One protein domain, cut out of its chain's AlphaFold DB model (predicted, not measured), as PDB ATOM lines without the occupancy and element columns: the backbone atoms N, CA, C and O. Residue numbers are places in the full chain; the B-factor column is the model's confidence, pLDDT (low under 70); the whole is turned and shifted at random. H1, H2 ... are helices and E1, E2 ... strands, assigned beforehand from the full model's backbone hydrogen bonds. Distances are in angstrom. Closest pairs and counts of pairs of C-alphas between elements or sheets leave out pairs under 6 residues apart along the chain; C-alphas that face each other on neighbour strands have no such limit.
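AT A GLANCE: This is residues 5 to 17, 38 to 141, 158 to 173 and 190 to 263 of the 517 residues of an uncharacterized protein of Dendrothele bispora (strain CBS 962.96) (UniProt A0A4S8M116). A twisted sheet of four parallel strands, E1 to E4, has helices gathered beyond its E1 edge, where H2, H6 and H7 are round H4, and H5, H8 and H9 make a row side by side, running the same way, with H5 at the E1 end of the row. H3 is over E1 on one face and H5 on the opposite face; H1 is at one end of the domain, and H10 and H11 follow E4 at the other. The printed part has 207 residues, with eleven named helices and four named strands, in the order H1 H2 H3 H4 E1 H5 H6 H7 E2 H8 E3 H9 E4 H10 H11 along the chain. The sheet's order is E1 E2 E3 E4; the class is mixed, and the whole is compact, with a radius of gyration of the C-alphas of 18.8 A and spans of 54 by 42 by 36 A.

HOW THE PARTS SIT: H1, residues 5 to 17, is close but not clearly touching H2, residues 40 to 51; their closest C-alphas, of Leu 8 and Ala 50, are 7.8 A apart. H4, residues 72 to 84, is the hub and touches H2 at a steep tilt of 47 degrees, the closest C-alphas being those of His 44 and Leu 77, 5.8 A. H3, residues 57 to 67, only just touches H4, with 3 pairs of C-alphas within 8 A, as a helical hairpin. H4 also touches H6, residues 110 to 114, and H7, residues 119 to 126. E1, residues 85 to 88, is parallel to E2, residues 129 to 135, with N 88 and O 131 at 2.8 A. E3, residues 196 to 202, is parallel to E2, with N 132 and O 198 at 2.8 A, and to E4, residues 229 to 236, with N 199 and O 231 at 2.8 A. H5, residues 91 to 101, has a height over the sheet of 9.4 A, and H3, on the opposite face, 10.8 A. H8, residues 162 to 168, only grazes the sheet and touches H9, residues 208 to 220, at a shallow tilt of 18 degrees; Phe 163 and Thr 214 have the closest C-alphas, 5.9 A. E3, H9 and E4 form a strand-helix-strand unit, two parallel neighbour strands with a helix between, with a right-handed crossover; E1, H5 H6 H7 and E2 form another. O i to N i+4 pairs are within range in 8 of 9 for H4, 0 of 1 for H6 and 0 of 2 for H10, residues 243 to 248; O i to N i+3 pairs are within range in 0 of 2 for H6 and 0 of 3 for H10.

IN THESE COORDINATES: H1 begins at C-alpha 5 (161.544, 146.512, 86.229). H4 is 18.7 A long and E4 22.1 A. H11, residues 253 to 261, is close but not clearly touching H9 and ends at C-alpha 261 (161.551, 153.786, 126.577).

THE WHOLE: The C-alphas of Glu 17 and Gly 263, the two farthest apart, are 60.3 A apart. The printed part has three cuts: C-alpha 17 and C-alpha 38 are 13.6 A apart across the first, with 20 residues not printed; C-alpha 141 and C-alpha 158 are 8.4 A apart across the second, with 16 not printed; C-alpha 173 and C-alpha 190 are 11.7 A apart across the third, with 16 not printed. Of the links printed whole, none is long. The mean pLDDT of the printed part is 78.0; the residues under 70 include 5 to 17, 102 to 114 and 237 to 263.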
ATOM      1  N   ILE A   5     161.716 147.668  87.111       50.28
ATOM      2  CA  ILE A   5     161.544 146.512  86.229       50.28
ATOM      3  C   ILE A   5     162.342 146.678  84.930       50.28
ATOM      4  O   ILE A   5     162.946 145.712  84.476       50.28
ATOM      5  N   ASP A   6     162.404 147.876  84.351       57.53
ATOM      6  CA  ASP A   6     163.153 148.148  83.120       57.53
ATOM      7  C   ASP A   6     164.666 148.074  83.352       57.53
ATOM      8  O   ASP A   6     165.401 147.590  82.492       57.53
ATOM      9  N   ILE A   7     165.133 148.466  84.542       59.78
ATOM     10  CA  ILE A   7     166.539 148.320  84.949       59.78
ATOM     11  C   ILE A   7     166.903 146.835  85.076       59.78
ATOM     12  O   ILE A   7     167.900 146.395  84.504       59.78
ATOM     13  N   LEU A   8     166.065 146.044  85.752       56.16
ATOM     14  CA  LEU A   8     166.238 144.590  85.859       56.16
ATOM     15  C   LEU A   8     166.187 143.913  84.487       56.16
ATOM     16  O   LEU A   8     167.026 143.072  84.173       56.16
ATOM     17  N   ARG A   9     165.237 144.314  83.638       61.09
ATOM     18  CA  ARG A   9     165.080 143.791  82.278       61.09
ATOM     19  C   ARG A   9     166.286 144.128  81.405       61.09
ATOM     20  O   ARG A   9     166.759 143.257  80.682       61.09
ATOM     21  N   SER A  10     166.811 145.348  81.509       66.31
ATOM     22  CA  SER A  10     168.025 145.784  80.814       66.31
ATOM     23  C   SER A  10     169.260 145.022  81.301       66.31
ATOM     24  O   SER A  10     170.053 144.564  80.483       66.31
ATOM     25  N   ALA A  11     169.416 144.830  82.615       64.00
ATOM     26  CA  ALA A  11     170.518 144.050  83.176       64.00
ATOM     27  C   ALA A  11     170.466 142.586  82.708       64.00
ATOM     28  O   ALA A  11     171.476 142.030  82.275       64.00
ATOM     29  N   LEU A  12     169.274 141.981  82.700       64.69
ATOM     30  CA  LEU A  12     169.060 140.626  82.190       64.69
ATOM     31  C   LEU A  12     169.314 140.521  80.678       64.69
ATOM     32  O   LEU A  12     169.876 139.525  80.226       64.69
ATOM     33  N   LEU A  13     168.956 141.544  79.896       68.31
ATOM     34  CA  LEU A  13     169.241 141.606  78.458       68.31
ATOM     35  C   LEU A  13     170.742 141.715  78.167       68.31
ATOM     36  O   LEU A  13     171.239 140.990  77.311       68.31
ATOM     37  N   GLN A  14     171.482 142.535  78.918       64.88
ATOM     38  CA  GLN A  14     172.938 142.640  78.769       64.88
ATOM     39  C   GLN A  14     173.659 141.342  79.154       64.88
ATOM     40  O   GLN A  14     174.638 140.955  78.515       64.88
ATOM     41  N   ILE A  15     173.168 140.640  80.181       64.44
ATOM     42  CA  ILE A  15     173.672 139.310  80.548       64.44
ATOM     43  C   ILE A  15     173.381 138.308  79.423       64.44
ATOM     44  O   ILE A  15     174.262 137.537  79.049       64.44
ATOM     45  N   LYS A  16     172.181 138.351  78.834       64.69
ATOM     46  CA  LYS A  16     171.796 137.493  77.707       64.69
ATOM     47  C   LYS A  16     172.682 137.716  76.476       64.69
ATOM     48  O   LYS A  16     173.128 136.736  75.889       64.69
ATOM     49  N   GLU A  17     172.962 138.966  76.106       68.12
ATOM     50  CA  GLU A  17     173.841 139.290  74.969       68.12
ATOM     51  C   GLU A  17     175.288 138.845  75.199       68.12
ATOM     52  O   GLU A  17     175.923 138.326  74.285       68.12
ATOM     53  N   LEU A  38     175.346 131.040  85.720       90.25
ATOM     54  CA  LEU A  38     175.786 132.244  86.419       90.25
ATOM     55  C   LEU A  38     176.437 131.851  87.759       90.25
ATOM     56  O   LEU A  38     175.894 130.982  88.452       90.25
ATOM     57  N   PRO A  39     177.565 132.476  88.143       94.31
ATOM     58  CA  PRO A  39     178.161 132.265  89.456       94.31
ATOM     59  C   PRO A  39     177.162 132.590  90.584       94.31
ATOM     60  O   PRO A  39     176.399 133.557  90.451       94.31
ATOM     61  N   PRO A  40     177.139 131.823  91.693       92.69
ATOM     62  CA  PRO A  40     176.223 132.056  92.813       92.69
ATOM     63  C   PRO A  40     176.298 133.470  93.396       92.69
ATOM     64  O   PRO A  40     175.288 134.000  93.849       92.69
ATOM     65  N   GLU A  41     177.469 134.101  93.346       95.06
ATOM     66  CA  GLU A  41     177.707 135.461  93.826       95.06
ATOM     67  C   GLU A  41     176.898 136.478  93.012       95.06
ATOM     68  O   GLU A  41     176.273 137.379  93.571       95.06
ATOM     69  N   ILE A  42     176.840 136.291  91.691       96.06
ATOM     70  CA  ILE A  42     176.056 137.141  90.789       96.06
ATOM     71  C   ILE A  42     174.560 136.916  91.012       96.06
ATOM     72  O   ILE A  42     173.796 137.879  91.061       96.06
ATOM     73  N   LEU A  43     174.133 135.663  91.199       95.50
ATOM     74  CA  LEU A  43     172.738 135.351  91.524       95.50
ATOM     75  C   LEU A  43     172.310 136.002  92.843       95.50
ATOM     76  O   LEU A  43     171.228 136.580  92.913       95.50
ATOM     77  N   HIS A  44     173.165 135.949  93.865       95.56
ATOM     78  CA  HIS A  44     172.889 136.559  95.160       95.56
ATOM     79  C   HIS A  44     172.736 138.078  95.039       95.56
ATOM     80  O   HIS A  44     171.758 138.614  95.549       95.56
ATOM     81  N   LEU A  45     173.623 138.752  94.294       96.62
ATOM     82  CA  LEU A  45     173.519 140.192  94.032       96.62
ATOM     83  C   LEU A  45     172.225 140.565  93.295       96.62
ATOM     84  O   LEU A  45     171.582 141.550  93.652       96.62
ATOM     85  N   ILE A  46     171.820 139.782  92.289       96.38
ATOM     86  CA  ILE A  46     170.561 140.013  91.561       96.38
ATOM     87  C   ILE A  46     169.366 139.887  92.512       96.38
ATOM     88  O   ILE A  46     168.485 140.746  92.506       96.38
ATOM     89  N   ILE A  47     169.336 138.833  93.330       96.75
ATOM     90  CA  ILE A  47     168.259 138.582  94.295       96.75
ATOM     91  C   ILE A  47     168.216 139.684  95.355       96.75
ATOM     92  O   ILE A  47     167.136 140.184  95.650       96.75
ATOM     93  N   GLU A  48     169.365 140.085  95.900       96.44
ATOM     94  CA  GLU A  48     169.476 141.151  96.900       96.44
ATOM     95  C   GLU A  48     168.966 142.485  96.350       96.44
ATOM     96  O   GLU A  48     168.102 143.119  96.959       96.44
ATOM     97  N   GLN A  49     169.404 142.878  95.151       96.25
ATOM     98  CA  GLN A  49     168.913 144.097  94.508       96.25
ATOM     99  C   GLN A  49     167.414 144.025  94.222       96.25
ATOM    100  O   GLN A  49     166.690 144.963  94.549       96.25
ATOM    101  N   ALA A  50     166.935 142.910  93.659       96.19
ATOM    102  CA  ALA A  50     165.520 142.716  93.368       96.19
ATOM    103  C   ALA A  50     164.665 142.746  94.644       96.19
ATOM    104  O   ALA A  50     163.597 143.353  94.653       96.19
ATOM    105  N   TRP A  51     165.142 142.150  95.742       96.38
ATOM    106  CA  TRP A  51     164.440 142.135  97.024       96.38
ATOM    107  C   TRP A  51     164.241 143.543  97.591       96.38
ATOM    108  O   TRP A  51     163.180 143.842  98.137       96.38
ATOM    109  N   HIS A  52     165.207 144.437  97.412       94.12
ATOM    110  CA  HIS A  52     165.117 145.808  97.915       94.12
ATOM    111  C   HIS A  52     164.371 146.779  96.991       94.12
ATOM    112  O   HIS A  52     164.175 147.937  97.359       94.12
ATOM    113  N   LEU A  53     163.900 146.332  95.821       93.75
ATOM    114  CA  LEU A  53     163.083 147.183  94.960       93.75
ATOM    115  C   LEU A  53     161.737 147.531  95.619       93.75
ATOM    116  O   LEU A  53     161.138 146.684  96.291       93.75
ATOM    117  N   PRO A  54     161.210 148.749  95.396       90.25
ATOM    118  CA  PRO A  54     159.913 149.177  95.912       90.25
ATOM    119  C   PRO A  54     158.770 148.526  95.116       90.25
ATOM    120  O   PRO A  54     158.056 149.173  94.354       90.25
ATOM    121  N   PHE A  55     158.619 147.210  95.246       88.88
ATOM    122  CA  PHE A  55     157.532 146.471  94.621       88.88
ATOM    123  C   PHE A  55     156.182 146.850  95.228       88.88
ATOM    124  O   PHE A  55     156.040 146.943  96.445       88.88
ATOM    125  N   THR A  56     155.164 146.953  94.368       88.06
ATOM    126  CA  THR A  56     153.770 146.857  94.818       88.06
ATOM    127  C   THR A  56     153.557 145.515  95.520       88.06
ATOM    128  O   THR A  56     154.277 144.549  95.245       88.06
ATOM    129  N   LYS A  57     152.544 145.397  96.381       86.25
ATOM    130  CA  LYS A  57     152.225 144.122  97.041       86.25
ATOM    131  C   LYS A  57     152.059 142.971  96.041       86.25
ATOM    132  O   LYS A  57     152.626 141.901  96.243       86.25
ATOM    133  N   SER A  58     151.325 143.193  94.949       87.62
ATOM    134  CA  SER A  58     151.118 142.177  93.905       87.62
ATOM    135  C   SER A  58     152.441 141.760  93.254       87.62
ATOM    136  O   SER A  58     152.748 140.571  93.167       87.62
ATOM    137  N   SER A  59     153.287 142.731  92.892       91.19
ATOM    138  CA  SER A  59     154.621 142.460  92.343       91.19
ATOM    139  C   SER A  59     155.525 141.734  93.342       91.19
ATOM    140  O   SER A  59     156.281 140.851  92.948       91.19
ATOM    141  N   ARG A  60     155.425 142.063  94.637       92.75
ATOM    142  CA  ARG A  60     156.167 141.412  95.722       92.75
ATOM    143  C   ARG A  60     155.765 139.947  95.855       92.75
ATOM    144  O   ARG A  60     156.643 139.091  95.858       92.75
ATOM    145  N   ILE A  61     154.461 139.658  95.900       89.50
ATOM    146  CA  ILE A  61     153.933 138.286  95.932       89.50
ATOM    147  C   ILE A  61     154.420 137.516  94.704       89.50
ATOM    148  O   ILE A  61     154.981 136.436  94.848       89.50
ATOM    149  N   HIS A  62     154.280 138.096  93.509       91.81
ATOM    150  CA  HIS A  62     154.725 137.460  92.274       91.81
ATOM    151  C   HIS A  62     156.229 137.153  92.291       91.81
ATOM    152  O   HIS A  62     156.626 136.032  91.991       91.81
ATOM    153  N   PHE A  63     157.066 138.108  92.710       94.44
ATOM    154  CA  PHE A  63     158.509 137.900  92.837       94.44
ATOM    155  C   PHE A  63     158.842 136.766  93.812       94.44
ATOM    156  O   PHE A  63     159.682 135.919  93.502       94.44
ATOM    157  N   MET A  64     158.173 136.725  94.967       92.62
ATOM    158  CA  MET A  64     158.371 135.691  95.983       92.62
ATOM    159  C   MET A  64     157.973 134.312  95.455       92.62
ATOM    160  O   MET A  64     158.761 133.377  95.549       92.62
ATOM    161  N   THR A  65     156.798 134.193  94.831       89.88
ATOM    162  CA  THR A  65     156.316 132.936  94.245       89.88
ATOM    163  C   THR A  65     157.193 132.469  93.088       89.88
ATOM    164  O   THR A  65     157.554 131.302  93.030       89.88
ATOM    165  N   CYS A  66     157.580 133.352  92.168       93.75
ATOM    166  CA  CYS A  66     158.429 132.967  91.042       93.75
ATOM    167  C   CYS A  66     159.852 132.607  91.485       93.75
ATOM    168  O   CYS A  66     160.444 131.686  90.926       93.75
ATOM    169  N   SER A  67     160.389 133.278  92.510       93.38
ATOM    170  CA  SER A  67     161.733 132.993  93.026       93.38
ATOM    171  C   SER A  67     161.867 131.577  93.579       93.38
ATOM    172  O   SER A  67     162.947 130.996  93.498       93.38
ATOM    173  N   THR A  68     160.792 130.968  94.088       88.69
ATOM    174  CA  THR A  68     160.867 129.585  94.577       88.69
ATOM    175  C   THR A  68     160.931 128.539  93.463       88.69
ATOM    176  O   THR A  68     161.284 127.391  93.735       88.69
ATOM    177  N   LEU A  69     160.655 128.926  92.211       89.75
ATOM    178  CA  LEU A  69     160.515 128.018  91.068       89.75
ATOM    179  C   LEU A  69     161.720 128.008  90.111       89.75
ATOM    180  O   LEU A  69     161.755 127.178  89.208       89.75
ATOM    181  N   VAL A  70     162.704 128.901  90.278       92.50
ATOM    182  CA  VAL A  70     163.810 129.070  89.310       92.50
ATOM    183  C   VAL A  70     164.756 127.863  89.293       92.50
ATOM    184  O   VAL A  70     164.886 127.177  88.286       92.50
ATOM    185  N   ASN A  71     165.465 127.620  90.398       91.31
ATOM    186  CA  ASN A  71     166.291 126.434  90.637       91.31
ATOM    187  C   ASN A  71     166.680 126.371  92.127       91.31
ATOM    188  O   ASN A  71     166.457 127.321  92.878       91.31
ATOM    189  N   ARG A  72     167.298 125.264  92.565       89.00
ATOM    190  CA  ARG A  72     167.684 125.066  93.978       89.00
ATOM    191  C   ARG A  72     168.668 126.121  94.500       89.00
ATOM    192  O   ARG A  72     168.524 126.556  95.639       89.00
ATOM    193  N   THR A  73     169.641 126.538  93.690       91.62
ATOM    194  CA  THR A  73     170.626 127.564  94.076       91.62
ATOM    195  C   THR A  73     169.950 128.918  94.276       91.62
ATOM    196  O   THR A  73     170.170 129.562  95.298       91.62
ATOM    197  N   TRP A  74     169.079 129.319  93.346       94.25
ATOM    198  CA  TRP A  74     168.293 130.547  93.436       94.25
ATOM    199  C   TRP A  74     167.385 130.535  94.661       94.25
ATOM    200  O   TRP A  74     167.411 131.483  95.434       94.25
ATOM    201  N   LEU A  75     166.635 129.451  94.884       91.00
ATOM    202  CA  LEU A  75     165.753 129.314  96.043       91.00
ATOM    203  C   LEU A  75     166.529 129.438  97.362       91.00
ATOM    204  O   LEU A  75     166.095 130.162  98.253       91.00
ATOM    205  N   LYS A  76     167.696 128.787  97.479       90.94
ATOM    206  CA  LYS A  76     168.549 128.894  98.673       90.94
ATOM    207  C   LYS A  76     168.994 130.337  98.922       90.94
ATOM    208  O   LYS A  76     168.874 130.825 100.042       90.94
ATOM    209  N   LEU A  77     169.484 131.019  97.887       93.88
ATOM    210  CA  LEU A  77     169.905 132.419  97.988       93.88
ATOM    211  C   LEU A  77     168.720 133.342  98.301       93.88
ATOM    212  O   LEU A  77     168.832 134.198  99.169       93.88
ATOM    213  N   PHE A  78     167.566 133.114  97.678       94.06
ATOM    214  CA  PHE A  78     166.329 133.847  97.936       94.06
ATOM    215  C   PHE A  78     165.843 133.697  99.379       94.06
ATOM    216  O   PHE A  78     165.485 134.698  99.994       94.06
ATOM    217  N   ILE A  79     165.863 132.489  99.953       90.31
ATOM    218  CA  ILE A  79     165.524 132.280 101.369       90.31
ATOM    219  C   ILE A  79     166.487 133.075 102.258       90.31
ATOM    220  O   ILE A  79     166.038 133.824 103.117       90.31
ATOM    221  N   LEU A  80     167.800 132.984 102.014       91.81
ATOM    222  CA  LEU A  80     168.801 133.715 102.800       91.81
ATOM    223  C   LEU A  80     168.625 135.236 102.713       91.81
ATOM    224  O   LEU A  80     168.772 135.923 103.720       91.81
ATOM    225  N   THR A  81     168.312 135.773 101.533       94.75
ATOM    226  CA  THR A  81     168.051 137.206 101.350       94.75
ATOM    227  C   THR A  81     166.735 137.622 102.009       94.75
ATOM    228  O   THR A  81     166.711 138.585 102.769       94.75
ATOM    229  N   SER A  82     165.647 136.886 101.770       93.81
ATOM    230  CA  SER A  82     164.322 137.221 102.311       93.81
ATOM    231  C   SER A  82     164.221 137.045 103.825       93.81
ATOM    232  O   SER A  82     163.436 137.741 104.455       93.81
ATOM    233  N   PHE A  83     165.033 136.175 104.431       92.44
ATOM    234  CA  PHE A  83     165.077 136.004 105.887       92.44
ATOM    235  C   PHE A  83     165.864 137.109 106.587       92.44
ATOM    236  O   PHE A  83     165.680 137.295 107.784       92.44
ATOM    237  N   LYS A  84     166.719 137.855 105.872       95.19
ATOM    238  CA  LYS A  84     167.351 139.059 106.429       95.19
ATOM    239  C   LYS A  84     166.323 140.169 106.607       95.19
ATOM    240  O   LYS A  84     166.239 140.765 107.676       95.19
ATOM    241  N   ASP A  85     165.529 140.425 105.574       95.75
ATOM    242  CA  ASP A  85     164.518 141.481 105.572       95.75
ATOM    243  C   ASP A  85     163.161 140.888 105.246       95.75
ATOM    244  O   ASP A  85     162.771 140.812 104.079       95.75
ATOM    245  N   LEU A  86     162.469 140.411 106.275       94.44
ATOM    246  CA  LEU A  86     161.273 139.613 106.103       94.44
ATOM    247  C   LEU A  86     160.093 140.499 105.727       94.44
ATOM    248  O   LEU A  86     159.709 141.404 106.462       94.44
ATOM    249  N   VAL A  87     159.481 140.202 104.585       94.75
ATOM    250  CA  VAL A  87     158.314 140.929 104.093       94.75
ATOM    251  C   VAL A  87     157.093 140.022 104.151       94.75
ATOM    252  O   VAL A  87     157.063 138.969 103.514       94.75
ATOM    253  N   PHE A  88     156.064 140.464 104.870       93.69
ATOM    254  CA  PHE A  88     154.760 139.820 104.949       93.69
ATOM    255  C   PHE A  88     153.759 140.569 104.065       93.69
ATOM    256  O   PHE A  88     153.142 141.539 104.513       93.69
ATOM    257  N   PRO A  89     153.574 140.151 102.797       91.25
ATOM    258  CA  PRO A  89     152.620 140.800 101.908       91.25
ATOM    259  C   PRO A  89     151.168 140.578 102.360       91.25
ATOM    260  O   PRO A  89     150.292 141.369 102.026       91.25
ATOM    261  N   CYS A  90     150.880 139.492 103.078       87.31
ATOM    262  CA  CYS A  90     149.557 139.180 103.610       87.31
ATOM    263  C   CYS A  90     149.655 138.241 104.821       87.31
ATOM    264  O   CYS A  90     150.653 137.538 104.987       87.31
ATOM    265  N   ALA A  91     148.585 138.177 105.619       85.94
ATOM    266  CA  ALA A  91     148.507 137.292 106.782       85.94
ATOM    267  C   ALA A  91     148.633 135.803 106.418       85.94
ATOM    268  O   ALA A  91     149.329 135.070 107.101       85.94
ATOM    269  N   ALA A  92     148.074 135.367 105.283       85.00
ATOM    270  CA  ALA A  92     148.228 133.980 104.832       85.00
ATOM    271  C   ALA A  92     149.703 133.597 104.597       85.00
ATOM    272  O   ALA A  92     150.113 132.478 104.889       85.00
ATOM    273  N   TYR A  93     150.517 134.532 104.092       85.69
ATOM    274  CA  TYR A  93     151.951 134.303 103.930       85.69
ATOM    275  C   TYR A  93     152.682 134.307 105.276       85.69
ATOM    276  O   TYR A  93     153.591 133.504 105.478       85.69
ATOM    277  N   PHE A  94     152.271 135.178 106.200       88.06
ATOM    278  CA  PHE A  94     152.754 135.153 107.577       88.06
ATOM    279  C   PHE A  94     152.490 133.789 108.226       88.06
ATOM    280  O   PHE A  94     153.424 133.162 108.716       88.06
ATOM    281  N   ASP A  95     151.253 133.295 108.160       84.38
ATOM    282  CA  ASP A  95     150.868 132.001 108.728       84.38
ATOM    283  C   ASP A  95     151.620 130.847 108.063       84.38
ATOM    284  O   ASP A  95     152.075 129.931 108.748       84.38
ATOM    285  N   TRP A  96     151.816 130.904 106.742       83.56
ATOM    286  CA  TRP A  96     152.642 129.936 106.025       83.56
ATOM    287  C   TRP A  96     154.092 129.943 106.522       83.56
ATOM    288  O   TRP A  96     154.619 128.881 106.844       83.56
ATOM    289  N   ILE A  97     154.734 131.112 106.647       82.88
ATOM    290  CA  ILE A  97     156.093 131.201 107.201       82.88
ATOM    291  C   ILE A  97     156.116 130.645 108.616       82.88
ATOM    292  O   ILE A  97     156.944 129.795 108.913       82.88
ATOM    293  N   PHE A  98     155.207 131.080 109.480       80.31
ATOM    294  CA  PHE A  98     155.205 130.667 110.876       80.31
ATOM    295  C   PHE A  98     155.002 129.164 111.032       80.31
ATOM    296  O   PHE A  98     155.794 128.512 111.702       80.31
ATOM    297  N   SER A  99     154.018 128.592 110.342       79.00
ATOM    298  CA  SER A  99     153.785 127.142 110.338       79.00
ATOM    299  C   SER A  99     154.928 126.346 109.699       79.00
ATOM    300  O   SER A  99     155.125 125.177 110.018       79.00
ATOM    301  N   THR A 100     155.711 126.948 108.806       74.19
ATOM    302  CA  THR A 100     156.768 126.232 108.078       74.19
ATOM    303  C   THR A 100     158.154 126.387 108.712       74.19
ATOM    304  O   THR A 100     158.995 125.496 108.576       74.19
ATOM    305  N   VAL A 101     158.409 127.513 109.377       70.88
ATOM    306  CA  VAL A 101     159.726 127.931 109.880       70.88
ATOM    307  C   VAL A 101     159.822 127.771 111.393       70.88
ATOM    308  O   VAL A 101     160.884 127.389 111.884       70.88
ATOM    309  N   VAL A 102     158.740 128.025 112.140       68.31
ATOM    310  CA  VAL A 102     158.745 127.854 113.598       68.31
ATOM    311  C   VAL A 102     158.658 126.356 113.925       68.31
ATOM    312  O   VAL A 102     157.887 125.633 113.284       68.31
ATOM    313  N   PRO A 103     159.485 125.839 114.857       59.06
ATOM    314  CA  PRO A 103     159.667 124.404 115.035       59.06
ATOM    315  C   PRO A 103     158.355 123.735 115.454       59.06
ATOM    316  O   PRO A 103     157.747 124.136 116.440       59.06
ATOM    317  N   GLY A 104     157.932 122.707 114.712       57.00
ATOM    318  CA  GLY A 104     156.777 121.879 115.078       57.00
ATOM    319  C   GLY A 104     155.963 121.324 113.908       57.00
ATOM    320  O   GLY A 104     155.345 120.272 114.055       57.00
ATOM    321  N   HIS A 105     155.978 121.971 112.735       51.84
ATOM    322  CA  HIS A 105     154.971 121.664 111.703       51.84
ATOM    323  C   HIS A 105     155.496 121.333 110.292       51.84
ATOM    324  O   HIS A 105     154.782 120.685 109.530       51.84
ATOM    325  N   SER A 106     156.751 121.634 109.938       52.31
ATOM    326  CA  SER A 106     157.282 121.355 108.589       52.31
ATOM    327  C   SER A 106     158.536 120.476 108.610       52.31
ATOM    328  O   SER A 106     159.632 120.905 108.969       52.31
ATOM    329  N   LYS A 107     158.381 119.220 108.169       55.53
ATOM    330  CA  LYS A 107     159.486 118.260 107.962       55.53
ATOM    331  C   LYS A 107     160.162 118.395 106.586       55.53
ATOM    332  O   LYS A 107     161.151 117.718 106.328       55.53
ATOM    333  N   ILE A 108     159.624 119.227 105.687       54.62
ATOM    334  CA  ILE A 108     159.906 119.132 104.241       54.62
ATOM    335  C   ILE A 108     160.896 120.203 103.759       54.62
ATOM    336  O   ILE A 108     161.782 119.898 102.962       54.62
ATOM    337  N   ILE A 109     160.789 121.446 104.239       57.44
ATOM    338  CA  ILE A 109     161.599 122.567 103.716       57.44
ATOM    339  C   ILE A 109     163.009 122.595 104.334       57.44
ATOM    340  O   ILE A 109     163.987 122.942 103.671       57.44
ATOM    341  N   THR A 110     163.128 122.164 105.588       58.59
ATOM    342  CA  THR A 110     164.301 122.387 106.440       58.59
ATOM    343  C   THR A 110     165.585 121.666 106.000       58.59
ATOM    344  O   THR A 110     166.610 122.332 105.840       58.59
ATOM    345  N   PRO A 111     165.603 120.340 105.748       58.91
ATOM    346  CA  PRO A 111     166.876 119.638 105.558       58.91
ATOM    347  C   PRO A 111     167.459 119.841 104.153       58.91
ATOM    348  O   PRO A 111     168.672 119.942 103.981       58.91
ATOM    349  N   LEU A 112     166.590 119.926 103.141       57.38
ATOM    350  CA  LEU A 112     166.970 119.929 101.724       57.38
ATOM    351  C   LEU A 112     167.504 121.276 101.225       57.38
ATOM    352  O   LEU A 112     168.283 121.299 100.273       57.38
ATOM    353  N   LEU A 113     167.087 122.389 101.833       63.97
ATOM    354  CA  LEU A 113     167.405 123.733 101.333       63.97
ATOM    355  C   LEU A 113     168.479 124.442 102.160       63.97
ATOM    356  O   LEU A 113     169.296 125.178 101.601       63.97
ATOM    357  N   LEU A 114     168.515 124.189 103.469       67.19
ATOM    358  CA  LEU A 114     169.378 124.909 104.407       67.19
ATOM    359  C   LEU A 114     170.563 124.083 104.918       67.19
ATOM    360  O   LEU A 114     171.346 124.579 105.717       67.19
ATOM    361  N   GLY A 115     170.751 122.852 104.427       72.94
ATOM    362  CA  GLY A 115     171.900 122.023 104.810       72.94
ATOM    363  C   GLY A 115     171.852 121.552 106.265       72.94
ATOM    364  O   GLY A 115     172.897 121.388 106.883       72.94
ATOM    365  N   GLY A 116     170.647 121.353 106.810       73.12
ATOM    366  CA  GLY A 116     170.435 120.864 108.175       73.12
ATOM    367  C   GLY A 116     170.260 121.947 109.243       73.12
ATOM    368  O   GLY A 116     169.921 121.604 110.370       73.12
ATOM    369  N   SER A 117     170.428 123.233 108.916       73.69
ATOM    370  CA  SER A 117     170.150 124.324 109.861       73.69
ATOM    371  C   SER A 117     168.657 124.415 110.193       73.69
ATOM    372  O   SER A 117     167.808 124.317 109.303       73.69
ATOM    373  N   ASN A 118     168.333 124.645 111.468       79.19
ATOM    374  CA  ASN A 118     166.962 124.882 111.911       79.19
ATOM    375  C   ASN A 118     166.462 126.224 111.323       79.19
ATOM    376  O   ASN A 118     167.143 127.237 111.491       79.19
ATOM    377  N   PRO A 119     165.303 126.297 110.636       78.50
ATOM    378  CA  PRO A 119     164.840 127.527 110.003       78.50
ATOM    379  C   PRO A 119     164.541 128.610 111.039       78.50
ATOM    380  O   PRO A 119     164.725 129.787 110.749       78.50
ATOM    381  N   ALA A 120     164.133 128.215 112.248       81.38
ATOM    382  CA  ALA A 120     163.915 129.131 113.358       81.38
ATOM    383  C   ALA A 120     165.225 129.777 113.827       81.38
ATOM    384  O   ALA A 120     165.271 130.984 114.031       81.38
ATOM    385  N   GLU A 121     166.302 128.996 113.925       83.69
ATOM    386  CA  GLU A 121     167.639 129.498 114.267       83.69
ATOM    387  C   GLU A 121     168.176 130.417 113.164       83.69
ATOM    388  O   GLU A 121     168.738 131.479 113.432       83.69
ATOM    389  N   LEU A 122     167.938 130.051 111.900       85.12
ATOM    390  CA  LEU A 122     168.285 130.895 110.765       85.12
ATOM    391  C   LEU A 122     167.532 132.228 110.819       85.12
ATOM    392  O   LEU A 122     168.137 133.278 110.615       85.12
ATOM    393  N   LEU A 123     166.231 132.197 111.114       86.94
ATOM    394  CA  LEU A 123     165.413 133.397 111.240       86.94
ATOM    395  C   LEU A 123     165.881 134.267 112.420       86.94
ATOM    396  O   LEU A 123     166.079 135.464 112.241       86.94
ATOM    397  N   GLN A 124     166.159 133.665 113.580       86.75
ATOM    398  CA  GLN A 124     166.736 134.340 114.751       86.75
ATOM    399  C   GLN A 124     168.071 135.027 114.428       86.75
ATOM    400  O   GLN A 124     168.336 136.145 114.881       86.75
ATOM    401  N   THR A 125     168.910 134.370 113.629       89.56
ATOM    402  CA  THR A 125     170.262 134.842 113.309       89.56
ATOM    403  C   THR A 125     170.265 135.902 112.211       89.56
ATOM    404  O   THR A 125     171.033 136.859 112.283       89.56
ATOM    405  N   LEU A 126     169.430 135.746 111.181       92.25
ATOM    406  CA  LEU A 126     169.477 136.596 109.990       92.25
ATOM    407  C   LEU A 126     168.510 137.778 110.036       92.25
ATOM    408  O   LEU A 126     168.834 138.817 109.459       92.25
ATOM    409  N   CYS A 127     167.347 137.631 110.673       94.00
ATOM    410  CA  CYS A 127     166.279 138.620 110.578       94.00
ATOM    411  C   CYS A 127     166.678 139.939 111.240       94.00
ATOM    412  O   CYS A 127     166.736 140.056 112.464       94.00
ATOM    413  N   ARG A 128     166.916 140.949 110.399       95.50
ATOM    414  CA  ARG A 128     167.248 142.327 110.779       95.50
ATOM    415  C   ARG A 128     166.077 143.285 110.597       95.50
ATOM    416  O   ARG A 128     166.048 144.319 111.269       95.50
ATOM    417  N   SER A 129     165.125 142.965 109.721       96.19
ATOM    418  CA  SER A 129     163.923 143.774 109.525       96.19
ATOM    419  C   SER A 129     162.665 142.939 109.300       96.19
ATOM    420  O   SER A 129     162.728 141.847 108.736       96.19
ATOM    421  N   LEU A 130     161.527 143.465 109.757       95.31
ATOM    422  CA  LEU A 130     160.188 142.951 109.475       95.31
ATOM    423  C   LEU A 130     159.376 144.037 108.777       95.31
ATOM    424  O   LEU A 130     159.316 145.161 109.267       95.31
ATOM    425  N   THR A 131     158.701 143.696 107.686       95.00
ATOM    426  CA  THR A 131     157.773 144.592 106.994       95.00
ATOM    427  C   THR A 131     156.402 143.942 106.870       95.00
ATOM    428  O   THR A 131     156.264 142.896 106.235       95.00
ATOM    429  N   PHE A 132     155.367 144.588 107.402       93.25
ATOM    430  CA  PHE A 132     153.977 144.145 107.292       93.25
ATOM    431  C   PHE A 132     153.220 144.985 106.265       93.25
ATOM    432  O   PHE A 132     153.164 146.204 106.388       93.25
ATOM    433  N   TYR A 133     152.611 144.337 105.268       90.81
ATOM    434  CA  TYR A 133     151.676 144.980 104.341       90.81
ATOM    435  C   TYR A 133     150.247 144.729 104.824       90.81
ATOM    436  O   TYR A 133     149.683 143.647 104.633       90.81
ATOM    437  N   MET A 134     149.662 145.750 105.437       87.06
ATOM    438  CA  MET A 134     148.275 145.764 105.878       87.06
ATOM    439  C   MET A 134     147.415 146.281 104.727       87.06
ATOM    440  O   MET A 134     147.569 147.415 104.289       87.06
ATOM    441  N   GLU A 135     146.529 145.436 104.213       82.38
ATOM    442  CA  GLU A 135     145.526 145.824 103.218       82.38
ATOM    443  C   GLU A 135     144.136 145.655 103.789       82.38
ATOM    444  O   GLU A 135     143.914 144.790 104.644       82.38
ATOM    445  N   ASP A 136     143.221 146.462 103.263       68.81
ATOM    446  CA  ASP A 136     141.824 146.419 103.631       68.81
ATOM    447  C   ASP A 136     141.268 145.033 103.336       68.81
ATOM    448  O   ASP A 136     141.112 144.592 102.197       68.81
ATOM    449  N   SER A 137     141.065 144.289 104.411       58.62
ATOM    450  CA  SER A 137     140.616 142.908 104.370       58.62
ATOM    451  C   SER A 137     139.096 142.818 104.294       58.62
ATOM    452  O   SER A 137     138.567 141.703 104.335       58.62
ATOM    453  N   ARG A 138     138.398 143.955 104.107       57.44
ATOM    454  CA  ARG A 138     136.957 144.000 103.834       57.44
ATOM    455  C   ARG A 138     136.540 143.037 102.712       57.44
ATOM    456  O   ARG A 138     135.476 142.438 102.820       57.44
ATOM    457  N   ASP A 139     137.418 142.752 101.747       43.81
ATOM    458  CA  ASP A 139     137.137 141.793 100.665       43.81
ATOM    459  C   ASP A 139     137.425 140.312 101.000       43.81
ATOM    460  O   ASP A 139     137.044 139.426 100.237       43.81
ATOM    461  N   ARG A 140     138.103 139.989 102.114       48.88
ATOM    462  CA  ARG A 140     138.559 138.611 102.422       48.88
ATOM    463  C   ARG A 140     137.917 137.954 103.641       48.88
ATOM    464  O   ARG A 140     137.898 136.723 103.708       48.88
ATOM    465  N   PHE A 141     137.353 138.717 104.575       44.06
ATOM    466  CA  PHE A 141     136.763 138.143 105.792       44.06
ATOM    467  C   PHE A 141     135.431 137.404 105.586       44.06
ATOM    468  O   PHE A 141     134.986 136.712 106.493       44.06
ATOM    469  N   THR A 158     137.471 145.238 111.432       46.78
ATOM    470  CA  THR A 158     138.639 144.633 110.820       46.78
ATOM    471  C   THR A 158     139.740 144.662 111.873       46.78
ATOM    472  O   THR A 158     140.560 145.575 111.851       46.78
ATOM    473  N   ASP A 159     139.716 143.734 112.836       49.44
ATOM    474  CA  ASP A 159     140.800 143.593 113.795       49.44
ATOM    475  C   ASP A 159     142.069 143.513 112.949       49.44
ATOM    476  O   ASP A 159     142.183 142.619 112.094       49.44
ATOM    477  N   PRO A 160     142.987 144.485 113.074       57.22
ATOM    478  CA  PRO A 160     144.181 144.484 112.270       57.22
ATOM    479  C   PRO A 160     144.876 143.169 112.577       57.22
ATOM    480  O   PRO A 160     145.324 142.940 113.703       57.22
ATOM    481  N   LEU A 161     144.984 142.304 111.565       71.62
ATOM    482  CA  LEU A 161     145.667 141.009 111.659       71.62
ATOM    483  C   LEU A 161     147.091 141.147 112.225       71.62
ATOM    484  O   LEU A 161     147.693 140.167 112.648       71.62
ATOM    485  N   LEU A 162     147.618 142.372 112.261       81.94
ATOM    486  CA  LEU A 162     148.863 142.741 112.897       81.94
ATOM    487  C   LEU A 162     148.945 142.327 114.364       81.94
ATOM    488  O   LEU A 162     149.976 141.790 114.737       81.94
ATOM    489  N   PHE A 163     147.902 142.505 115.183       81.19
ATOM    490  CA  PHE A 163     147.989 142.122 116.599       81.19
ATOM    491  C   PHE A 163     148.226 140.606 116.766       81.19
ATOM    492  O   PHE A 163     149.239 140.236 117.365       81.19
ATOM    493  N   PRO A 164     147.405 139.713 116.171       82.06
ATOM    494  CA  PRO A 164     147.680 138.275 116.178       82.06
ATOM    495  C   PRO A 164     149.039 137.900 115.572       82.06
ATOM    496  O   PRO A 164     149.714 137.009 116.084       82.06
ATOM    497  N   MET A 165     149.460 138.572 114.493       85.62
ATOM    498  CA  MET A 165     150.764 138.325 113.867       85.62
ATOM    499  C   MET A 165     151.923 138.699 114.801       85.62
ATOM    500  O   MET A 165     152.864 137.926 114.963       85.62
ATOM    501  N   LEU A 166     151.850 139.854 115.461       85.94
ATOM    502  CA  LEU A 166     152.862 140.283 116.420       85.94
ATOM    503  C   LEU A 166     152.918 139.340 117.619       85.94
ATOM    504  O   LEU A 166     154.003 138.947 118.031       85.94
ATOM    505  N   TYR A 167     151.768 138.902 118.128       83.38
ATOM    506  CA  TYR A 167     151.723 137.958 119.239       83.38
ATOM    507  C   TYR A 167     152.364 136.609 118.881       83.38
ATOM    508  O   TYR A 167     153.144 136.061 119.653       83.38
ATOM    509  N   LYS A 168     152.130 136.105 117.661       83.38
ATOM    510  CA  LYS A 168     152.777 134.879 117.165       83.38
ATOM    511  C   LYS A 168     154.313 134.994 117.103       83.38
ATOM    512  O   LYS A 168     154.985 133.978 117.269       83.38
ATOM    513  N   LEU A 169     154.885 136.195 116.932       82.38
ATOM    514  CA  LEU A 169     156.346 136.415 116.979       82.38
ATOM    515  C   LEU A 169     156.958 136.200 118.371       82.38
ATOM    516  O   LEU A 169     158.170 136.008 118.463       82.38
ATOM    517  N   GLN A 170     156.157 136.210 119.438       77.19
ATOM    518  CA  GLN A 170     156.631 135.921 120.794       77.19
ATOM    519  C   GLN A 170     157.002 134.434 120.973       77.19
ATOM    520  O   GLN A 170     157.678 134.067 121.932       77.19
ATOM    521  N   GLY A 171     156.612 133.580 120.017       71.50
ATOM    522  CA  GLY A 171     156.716 132.130 120.137       71.50
ATOM    523  C   GLY A 171     155.586 131.547 120.987       71.50
ATOM    524  O   GLY A 171     154.703 132.283 121.435       71.50
ATOM    525  N   PRO A 172     155.556 130.216 121.179       62.88
ATOM    526  CA  PRO A 172     154.629 129.612 122.123       62.88
ATOM    527  C   PRO A 172     154.869 130.247 123.491       62.88
ATOM    528  O   PRO A 172     155.993 130.223 123.998       62.88
ATOM    529  N   LEU A 173     153.816 130.823 124.075       52.06
ATOM    530  CA  LEU A 173     153.850 131.158 125.491       52.06
ATOM    531  C   LEU A 173     154.248 129.878 126.235       52.06
ATOM    532  O   LEU A 173     153.706 128.815 125.906       52.06
ATOM    533  N   LEU A 190     161.941 135.582 119.436       65.81
ATOM    534  CA  LEU A 190     162.323 134.820 118.245       65.81
ATOM    535  C   LEU A 190     163.262 135.586 117.297       65.81
ATOM    536  O   LEU A 190     163.666 135.019 116.290       65.81
ATOM    537  N   LEU A 191     163.591 136.861 117.545       85.12
ATOM    538  CA  LEU A 191     164.329 137.702 116.591       85.12
ATOM    539  C   LEU A 191     165.297 138.679 117.288       85.12
ATOM    540  O   LEU A 191     165.111 139.893 117.191       85.12
ATOM    541  N   PRO A 192     166.337 138.202 117.995       87.75
ATOM    542  CA  PRO A 192     167.240 139.065 118.769       87.75
ATOM    543  C   PRO A 192     167.966 140.122 117.920       87.75
ATOM    544  O   PRO A 192     168.375 141.160 118.433       87.75
ATOM    545  N   ASN A 193     168.110 139.876 116.615       91.19
ATOM    546  CA  ASN A 193     168.776 140.772 115.672       91.19
ATOM    547  C   ASN A 193     167.832 141.758 114.972       91.19
ATOM    548  O   ASN A 193     168.286 142.520 114.114       91.19
ATOM    549  N   LEU A 194     166.542 141.766 115.318       93.44
ATOM    550  CA  LEU A 194     165.575 142.658 114.701       93.44
ATOM    551  C   LEU A 194     165.901 144.112 115.045       93.44
ATOM    552  O   LEU A 194     165.836 144.503 116.201       93.44
ATOM    553  N   ARG A 195     166.219 144.925 114.037       94.19
ATOM    554  CA  ARG A 195     166.544 146.352 114.201       94.19
ATOM    555  C   ARG A 195     165.497 147.273 113.599       94.19
ATOM    556  O   ARG A 195     165.431 148.434 113.991       94.19
ATOM    557  N   ARG A 196     164.708 146.787 112.644       94.94
ATOM    558  CA  ARG A 196     163.732 147.595 111.912       94.94
ATOM    559  C   ARG A 196     162.378 146.901 111.850       94.94
ATOM    560  O   ARG A 196     162.303 145.734 111.481       94.94
ATOM    561  N   LEU A 197     161.322 147.627 112.184       94.81
ATOM    562  CA  LEU A 197     159.941 147.197 112.028       94.81
ATOM    563  C   LEU A 197     159.224 148.226 111.157       94.81
ATOM    564  O   LEU A 197     159.104 149.383 111.541       94.81
ATOM    565  N   ASP A 198     158.756 147.793 109.996       94.06
ATOM    566  CA  ASP A 198     158.004 148.620 109.065       94.06
ATOM    567  C   ASP A 198     156.565 148.099 108.989       94.06
ATOM    568  O   ASP A 198     156.323 146.916 108.739       94.06
ATOM    569  N   ILE A 199     155.589 148.976 109.179       92.88
ATOM    570  CA  ILE A 199     154.168 148.651 109.056       92.88
ATOM    571  C   ILE A 199     153.590 149.559 107.979       92.88
ATOM    572  O   ILE A 199     153.585 150.779 108.115       92.88
ATOM    573  N   LYS A 200     153.123 148.963 106.886       91.31
ATOM    574  CA  LYS A 200     152.610 149.684 105.724       91.31
ATOM    575  C   LYS A 200     151.120 149.447 105.583       91.31
ATOM    576  O   LYS A 200     150.703 148.325 105.299       91.31
ATOM    577  N   PHE A 201     150.328 150.494 105.756       87.31
ATOM    578  CA  PHE A 201     148.887 150.469 105.549       87.31
ATOM    579  C   PHE A 201     148.566 150.921 104.125       87.31
ATOM    580  O   PHE A 201     148.884 152.042 103.738       87.31
ATOM    581  N   TYR A 202     147.933 150.047 103.348       84.12
ATOM    582  CA  TYR A 202     147.489 150.312 101.982       84.12
ATOM    583  C   TYR A 202     145.970 150.385 101.947       84.12
ATOM    584  O   TYR A 202     145.297 149.389 102.221       84.12
ATOM    585  N   ASN A 203     145.436 151.554 101.589       81.69
ATOM    586  CA  ASN A 203     143.992 151.806 101.492       81.69
ATOM    587  C   ASN A 203     143.200 151.522 102.784       81.69
ATOM    588  O   ASN A 203     141.978 151.417 102.739       81.69
ATOM    589  N   ILE A 204     143.875 151.426 103.931       80.75
ATOM    590  CA  ILE A 204     143.243 151.384 105.250       80.75
ATOM    591  C   ILE A 204     143.670 152.628 106.001       80.75
ATOM    592  O   ILE A 204     144.862 152.934 106.072       80.75
ATOM    593  N   LEU A 205     142.700 153.288 106.620       77.12
ATOM    594  CA  LEU A 205     143.001 154.151 107.740       77.12
ATOM    595  C   LEU A 205     142.839 153.337 109.025       77.12
ATOM    596  O   LEU A 205     141.707 152.954 109.328       77.12
ATOM    597  N   PRO A 206     143.918 153.010 109.755       76.06
ATOM    598  CA  PRO A 206     143.743 152.393 111.055       76.06
ATOM    599  C   PRO A 206     143.030 153.385 111.964       76.06
ATOM    600  O   PRO A 206     143.342 154.581 111.981       76.06
ATOM    601  N   SER A 207     142.064 152.885 112.723       80.62
ATOM    602  CA  SER A 207     141.471 153.665 113.798       80.62
ATOM    603  C   SER A 207     142.537 153.977 114.856       80.62
ATOM    604  O   SER A 207     143.562 153.293 114.955       80.62
ATOM    605  N   ARG A 208     142.294 154.983 115.706       75.69
ATOM    606  CA  ARG A 208     143.157 155.224 116.878       75.69
ATOM    607  C   ARG A 208     143.344 153.952 117.708       75.69
ATOM    608  O   ARG A 208     144.446 153.658 118.147       75.69
ATOM    609  N   TYR A 209     142.275 153.175 117.843       78.12
ATOM    610  CA  TYR A 209     142.269 151.917 118.575       78.12
ATOM    611  C   TYR A 209     143.210 150.861 117.973       78.12
ATOM    612  O   TYR A 209     143.910 150.163 118.706       78.12
ATOM    613  N   ASP A 210     143.284 150.783 116.643       78.44
ATOM    614  CA  ASP A 210     144.164 149.853 115.928       78.44
ATOM    615  C   ASP A 210     145.642 150.175 116.155       78.44
ATOM    616  O   ASP A 210     146.465 149.271 116.331       78.44
ATOM    617  N   LEU A 211     145.982 151.466 116.192       81.00
ATOM    618  CA  LEU A 211     147.335 151.919 116.496       81.00
ATOM    619  C   LEU A 211     147.690 151.666 117.957       81.00
ATOM    620  O   LEU A 211     148.711 151.025 118.205       81.00
ATOM    621  N   SER A 212     146.820 152.032 118.900       82.06
ATOM    622  CA  SER A 212     147.029 151.746 120.322       82.06
ATOM    623  C   SER A 212     147.238 150.250 120.573       82.06
ATOM    624  O   SER A 212     148.171 149.862 121.276       82.06
ATOM    625  N   ARG A 213     146.430 149.378 119.948       83.31
ATOM    626  CA  ARG A 213     146.612 147.917 120.020       83.31
ATOM    627  C   ARG A 213     147.920 147.457 119.385       83.31
ATOM    628  O   ARG A 213     148.568 146.560 119.918       83.31
ATOM    629  N   THR A 214     148.321 148.056 118.267       82.62
ATOM    630  CA  THR A 214     149.595 147.748 117.606       82.62
ATOM    631  C   THR A 214     150.776 148.105 118.506       82.62
ATOM    632  O   THR A 214     151.661 147.275 118.713       82.62
ATOM    633  N   PHE A 215     150.777 149.296 119.106       85.88
ATOM    634  CA  PHE A 215     151.808 149.704 120.061       85.88
ATOM    635  C   PHE A 215     151.804 148.831 121.316       85.88
ATOM    636  O   PHE A 215     152.869 148.395 121.754       85.88
ATOM    637  N   ALA A 216     150.625 148.503 121.850       85.62
ATOM    638  CA  ALA A 216     150.496 147.571 122.964       85.62
ATOM    639  C   ALA A 216     151.074 146.192 122.611       85.62
ATOM    640  O   ALA A 216     151.815 145.629 123.408       85.62
ATOM    641  N   ALA A 217     150.825 145.668 121.407       84.94
ATOM    642  CA  ALA A 217     151.423 144.414 120.951       84.94
ATOM    643  C   ALA A 217     152.948 144.503 120.845       84.94
ATOM    644  O   ALA A 217     153.640 143.619 121.341       84.94
ATOM    645  N   ILE A 218     153.488 145.566 120.243       86.12
ATOM    646  CA  ILE A 218     154.941 145.799 120.156       86.12
ATOM    647  C   ILE A 218     155.566 145.851 121.558       86.12
ATOM    648  O   ILE A 218     156.660 145.327 121.775       86.12
ATOM    649  N   HIS A 219     154.864 146.458 122.516       85.50
ATOM    650  CA  HIS A 219     155.292 146.512 123.906       85.50
ATOM    651  C   HIS A 219     155.260 145.124 124.567       85.50
ATOM    652  O   HIS A 219     156.276 144.659 125.079       85.50
ATOM    653  N   THR A 220     154.121 144.432 124.516       84.94
ATOM    654  CA  THR A 220     153.912 143.116 125.144       84.94
ATOM    655  C   THR A 220     154.838 142.039 124.582       84.94
ATOM    656  O   THR A 220     155.348 141.214 125.331       84.94
ATOM    657  N   THR A 221     155.121 142.082 123.280       83.06
ATOM    658  CA  THR A 221     156.038 141.146 122.605       83.06
ATOM    659  C   THR A 221     157.515 141.437 122.882       83.06
ATOM    660  O   THR A 221     158.384 140.679 122.460       83.06
ATOM    661  N   GLY A 222     157.839 142.549 123.553       85.75
ATOM    662  CA  GLY A 222     159.219 142.951 123.824       85.75
ATOM    663  C   GLY A 222     159.977 143.488 122.605       85.75
ATOM    664  O   GLY A 222     161.144 143.861 122.743       85.75
ATOM    665  N   LEU A 223     159.334 143.593 121.432       85.62
ATOM    666  CA  LEU A 223     159.956 144.075 120.193       85.62
ATOM    667  C   LEU A 223     160.520 145.495 120.340       85.62
ATOM    668  O   LEU A 223     161.538 145.820 119.738       85.62
ATOM    669  N   TYR A 224     159.924 146.326 121.198       84.50
ATOM    670  CA  TYR A 224     160.427 147.676 121.488       84.50
ATOM    671  C   TYR A 224     161.871 147.712 122.025       84.50
ATOM    672  O   TYR A 224     162.521 148.752 121.950       84.50
ATOM    673  N   ARG A 225     162.381 146.607 122.590       85.44
ATOM    674  CA  ARG A 225     163.751 146.535 123.126       85.44
ATOM    675  C   ARG A 225     164.803 146.358 122.033       85.44
ATOM    676  O   ARG A 225     165.943 146.768 122.223       85.44
ATOM    677  N   SER A 226     164.433 145.732 120.918       85.12
ATOM    678  CA  SER A 226     165.334 145.378 119.815       85.12
ATOM    679  C   SER A 226     165.181 146.316 118.615       85.12
ATOM    680  O   SER A 226     166.173 146.705 117.994       85.12
ATOM    681  N   VAL A 227     163.952 146.753 118.328       88.00
ATOM    682  CA  VAL A 227     163.634 147.633 117.203       88.00
ATOM    683  C   VAL A 227     164.226 149.029 117.427       88.00
ATOM    684  O   VAL A 227     163.750 149.814 118.244       88.00
ATOM    685  N   ALA A 228     165.260 149.357 116.651       88.88
ATOM    686  CA  ALA A 228     165.891 150.674 116.615       88.88
ATOM    687  C   ALA A 228     165.172 151.654 115.669       88.88
ATOM    688  O   ALA A 228     165.316 152.866 115.817       88.88
ATOM    689  N   HIS A 229     164.422 151.137 114.693       91.31
ATOM    690  CA  HIS A 229     163.687 151.924 113.704       91.31
ATOM    691  C   HIS A 229     162.273 151.374 113.527       91.31
ATOM    692  O   HIS A 229     162.106 150.241 113.074       91.31
ATOM    693  N   LEU A 230     161.268 152.180 113.869       91.12
ATOM    694  CA  LEU A 230     159.859 151.884 113.625       91.12
ATOM    695  C   LEU A 230     159.337 152.845 112.555       91.12
ATOM    696  O   LEU A 230     159.276 154.052 112.789       91.12
ATOM    697  N   GLU A 231     158.960 152.312 111.398       92.62
ATOM    698  CA  GLU A 231     158.340 153.080 110.317       92.62
ATOM    699  C   GLU A 231     156.881 152.667 110.172       92.62
ATOM    700  O   GLU A 231     156.572 151.483 110.034       92.62
ATOM    701  N   ILE A 232     155.979 153.646 110.181       88.69
ATOM    702  CA  ILE A 232     154.570 153.418 109.872       88.69
ATOM    703  C   ILE A 232     154.237 154.250 108.634       88.69
ATOM    704  O   ILE A 232     154.174 155.479 108.693       88.69
ATOM    705  N   GLU A 233     154.082 153.572 107.496       88.81
ATOM    706  CA  GLU A 233     153.787 154.188 106.199       88.81
ATOM    707  C   GLU A 233     152.301 154.032 105.871       88.81
ATOM    708  O   GLU A 233     151.734 152.944 105.993       88.81
ATOM    709  N   TYR A 234     151.688 155.118 105.402       84.12
ATOM    710  CA  TYR A 234     150.311 155.133 104.922       84.12
ATOM    711  C   TYR A 234     150.311 155.441 103.427       84.12
ATOM    712  O   TYR A 234     150.658 156.554 103.019       84.12
ATOM    713  N   ASP A 235     149.919 154.459 102.616       80.06
ATOM    714  CA  ASP A 235     149.616 154.671 101.203       80.06
ATOM    715  C   ASP A 235     148.103 154.867 101.063       80.06
ATOM    716  O   ASP A 235     147.296 153.953 101.281       80.06
ATOM    717  N   TRP A 236     147.723 156.110 100.779       70.50
ATOM    718  CA  TRP A 236     146.339 156.560 100.766       70.50
ATOM    719  C   TRP A 236     145.863 156.812  99.342       70.50
ATOM    720  O   TRP A 236     146.473 157.593  98.603       70.50
ATOM    721  N   ASN A 237     144.711 156.235  98.990       69.44
ATOM    722  CA  ASN A 237     144.001 156.622  97.780       69.44
ATOM    723  C   ASN A 237     143.424 158.046  97.961       69.44
ATOM    724  O   ASN A 237     142.563 158.231  98.827       69.44
ATOM    725  N   PRO A 238     143.843 159.042  97.151       65.19
ATOM    726  CA  PRO A 238     143.399 160.436  97.260       65.19
ATOM    727  C   PRO A 238     141.886 160.653  97.112       65.19
ATOM    728  O   PRO A 238     141.401 161.721  97.479       65.19
ATOM    729  N   GLU A 239     141.140 159.671  96.606       64.25
ATOM    730  CA  GLU A 239     139.671 159.705  96.542       64.25
ATOM    731  C   GLU A 239     139.001 159.530  97.914       64.25
ATOM    732  O   GLU A 239     137.805 159.778  98.069       64.25
ATOM    733  N   THR A 240     139.761 159.123  98.927       57.53
ATOM    734  CA  THR A 240     139.219 158.804 100.244       57.53
ATOM    735  C   THR A 240     139.066 160.104 101.082       57.53
ATOM    736  O   THR A 240     139.925 160.992 100.998       57.53
ATOM    737  N   PRO A 241     137.970 160.302 101.853       50.31
ATOM    738  CA  PRO A 241     137.566 161.630 102.348       50.31
ATOM    739  C   PRO A 241     138.565 162.336 103.286       50.31
ATOM    740  O   PRO A 241     139.119 161.737 104.202       50.31
ATOM    741  N   ARG A 242     138.728 163.662 103.128       49.25
ATOM    742  CA  ARG A 242     139.675 164.500 103.905       49.25
ATOM    743  C   ARG A 242     139.406 164.585 105.413       49.25
ATOM    744  O   ARG A 242     140.345 164.858 106.154       49.25
ATOM    745  N   CYS A 243     138.168 164.382 105.873       46.00
ATOM    746  CA  CYS A 243     137.828 164.416 107.307       46.00
ATOM    747  C   CYS A 243     138.630 163.391 108.124       46.00
ATOM    748  O   CYS A 243     138.940 163.625 109.286       46.00
ATOM    749  N   VAL A 244     139.047 162.314 107.466       50.03
ATOM    750  CA  VAL A 244     139.822 161.215 108.026       50.03
ATOM    751  C   VAL A 244     141.283 161.617 108.335       50.03
ATOM    752  O   VAL A 244     141.910 161.084 109.245       50.03
ATOM    753  N   LEU A 245     141.834 162.616 107.633       50.72
ATOM    754  CA  LEU A 245     143.237 163.041 107.782       50.72
ATOM    755  C   LEU A 245     143.498 163.885 109.040       50.72
ATOM    756  O   LEU A 245     144.616 163.901 109.553       50.72
ATOM    757  N   ILE A 246     142.479 164.585 109.547       53.34
ATOM    758  CA  ILE A 246     142.602 165.440 110.738       53.34
ATOM    759  C   ILE A 246     142.834 164.577 111.986       53.34
ATOM    760  O   ILE A 246     143.630 164.938 112.852       53.34
ATOM    761  N   GLU A 247     142.222 163.395 112.035       51.16
ATOM    762  CA  GLU A 247     142.310 162.477 113.168       51.16
ATOM    763  C   GLU A 247     143.732 161.921 113.361       51.16
ATOM    764  O   GLU A 247     144.198 161.819 114.498       51.16
ATOM    765  N   LEU A 248     144.477 161.680 112.271       47.81
ATOM    766  CA  LEU A 248     145.855 161.179 112.345       47.81
ATOM    767  C   LEU A 248     146.884 162.246 112.762       47.81
ATOM    768  O   LEU A 248     147.927 161.934 113.325       47.81
ATOM    769  N   SER A 249     146.620 163.528 112.518       48.34
ATOM    770  CA  SER A 249     147.558 164.606 112.883       48.34
ATOM    771  C   SER A 249     147.634 164.893 114.392       48.34
ATOM    772  O   SER A 249     148.452 165.694 114.834       48.34
ATOM    773  N   SER A 250     146.794 164.221 115.185       48.09
ATOM    774  CA  SER A 250     146.635 164.432 116.629       48.09
ATOM    775  C   SER A 250     147.302 163.362 117.512       48.09
ATOM    776  O   SER A 250     147.071 163.343 118.720       48.09
ATOM    777  N   PHE A 251     148.112 162.455 116.947       53.91
ATOM    778  CA  PHE A 251     148.696 161.337 117.703       53.91
ATOM    779  C   PHE A 251     149.773 161.763 118.712       53.91
ATOM    780  O   PHE A 251     150.923 161.998 118.352       53.91
ATOM    781  N   SER A 252     149.417 161.729 119.999       56.00
ATOM    782  CA  SER A 252     150.321 161.825 121.158       56.00
ATOM    783  C   SER A 252     151.020 160.498 121.519       56.00
ATOM    784  O   SER A 252     151.868 160.452 122.408       56.00
ATOM    785  N   GLU A 253     150.695 159.388 120.845       56.16
ATOM    786  CA  GLU A 253     151.205 158.052 121.203       56.16
ATOM    787  C   GLU A 253     152.683 157.820 120.859       56.16
ATOM    788  O   GLU A 253     153.364 157.079 121.568       56.16
ATOM    789  N   VAL A 254     153.207 158.482 119.824       54.44
ATOM    790  CA  VAL A 254     154.646 158.437 119.497       54.44
ATOM    791  C   VAL A 254     155.464 159.016 120.652       54.44
ATOM    792  O   VAL A 254     156.428 158.401 121.109       54.44
ATOM    793  N   GLU A 255     155.011 160.145 121.198       57.47
ATOM    794  CA  GLU A 255     155.599 160.774 122.380       57.47
ATOM    795  C   GLU A 255     155.477 159.867 123.620       57.47
ATOM    796  O   GLU A 255     156.404 159.762 124.425       57.47
ATOM    797  N   ARG A 256     154.364 159.134 123.757       55.84
ATOM    798  CA  ARG A 256     154.152 158.161 124.842       55.84
ATOM    799  C   ARG A 256     155.139 156.986 124.783       55.84
ATOM    800  O   ARG A 256     155.664 156.594 125.825       55.84
ATOM    801  N   MET A 257     155.430 156.448 123.597       53.22
ATOM    802  CA  MET A 257     156.422 155.376 123.409       53.22
ATOM    803  C   MET A 257     157.847 155.837 123.740       53.22
ATOM    804  O   MET A 257     158.613 155.096 124.359       53.22
ATOM    805  N   GLU A 258     158.193 157.074 123.386       57.91
ATOM    806  CA  GLU A 258     159.492 157.665 123.712       57.91
ATOM    807  C   GLU A 258     159.660 157.865 125.229       57.91
ATOM    808  O   GLU A 258     160.692 157.502 125.800       57.91
ATOM    809  N   ARG A 259     158.606 158.321 125.922       56.44
ATOM    810  CA  ARG A 259     158.581 158.441 127.393       56.44
ATOM    811  C   ARG A 259     158.687 157.086 128.105       56.44
ATOM    812  O   ARG A 259     159.390 156.991 129.110       56.44
ATOM    813  N   LEU A 260     158.037 156.039 127.587       54.22
ATOM    814  CA  LEU A 260     158.132 154.675 128.131       54.22
ATOM    815  C   LEU A 260     159.542 154.092 127.988       54.22
ATOM    816  O   LEU A 260     160.076 153.547 128.952       54.22
ATOM    817  N   ARG A 261     160.174 154.250 126.818       50.19
ATOM    818  CA  ARG A 261     161.551 153.786 126.577       50.19
ATOM    819  C   ARG A 261     162.554 154.457 127.512       50.19
ATOM    820  O   ARG A 261     163.475 153.804 127.992       50.19
ATOM    821  N   ASN A 262     162.355 155.742 127.783       64.06
ATOM    822  CA  ASN A 262     163.221 156.508 128.671       64.06
ATOM    823  C   ASN A 262     162.928 156.256 130.164       64.06
ATOM    824  O   ASN A 262     163.569 156.867 131.014       64.06
ATOM    825  N   GLY A 263     161.973 155.375 130.498       45.84
ATOM    826  CA  GLY A 263     161.609 155.063 131.882       45.84
ATOM    827  C   GLY A 263     160.943 156.227 132.626       45.84
ATOM    828  O   GLY A 263     160.992 156.270 133.849       45.84
TER     829      GLY A 263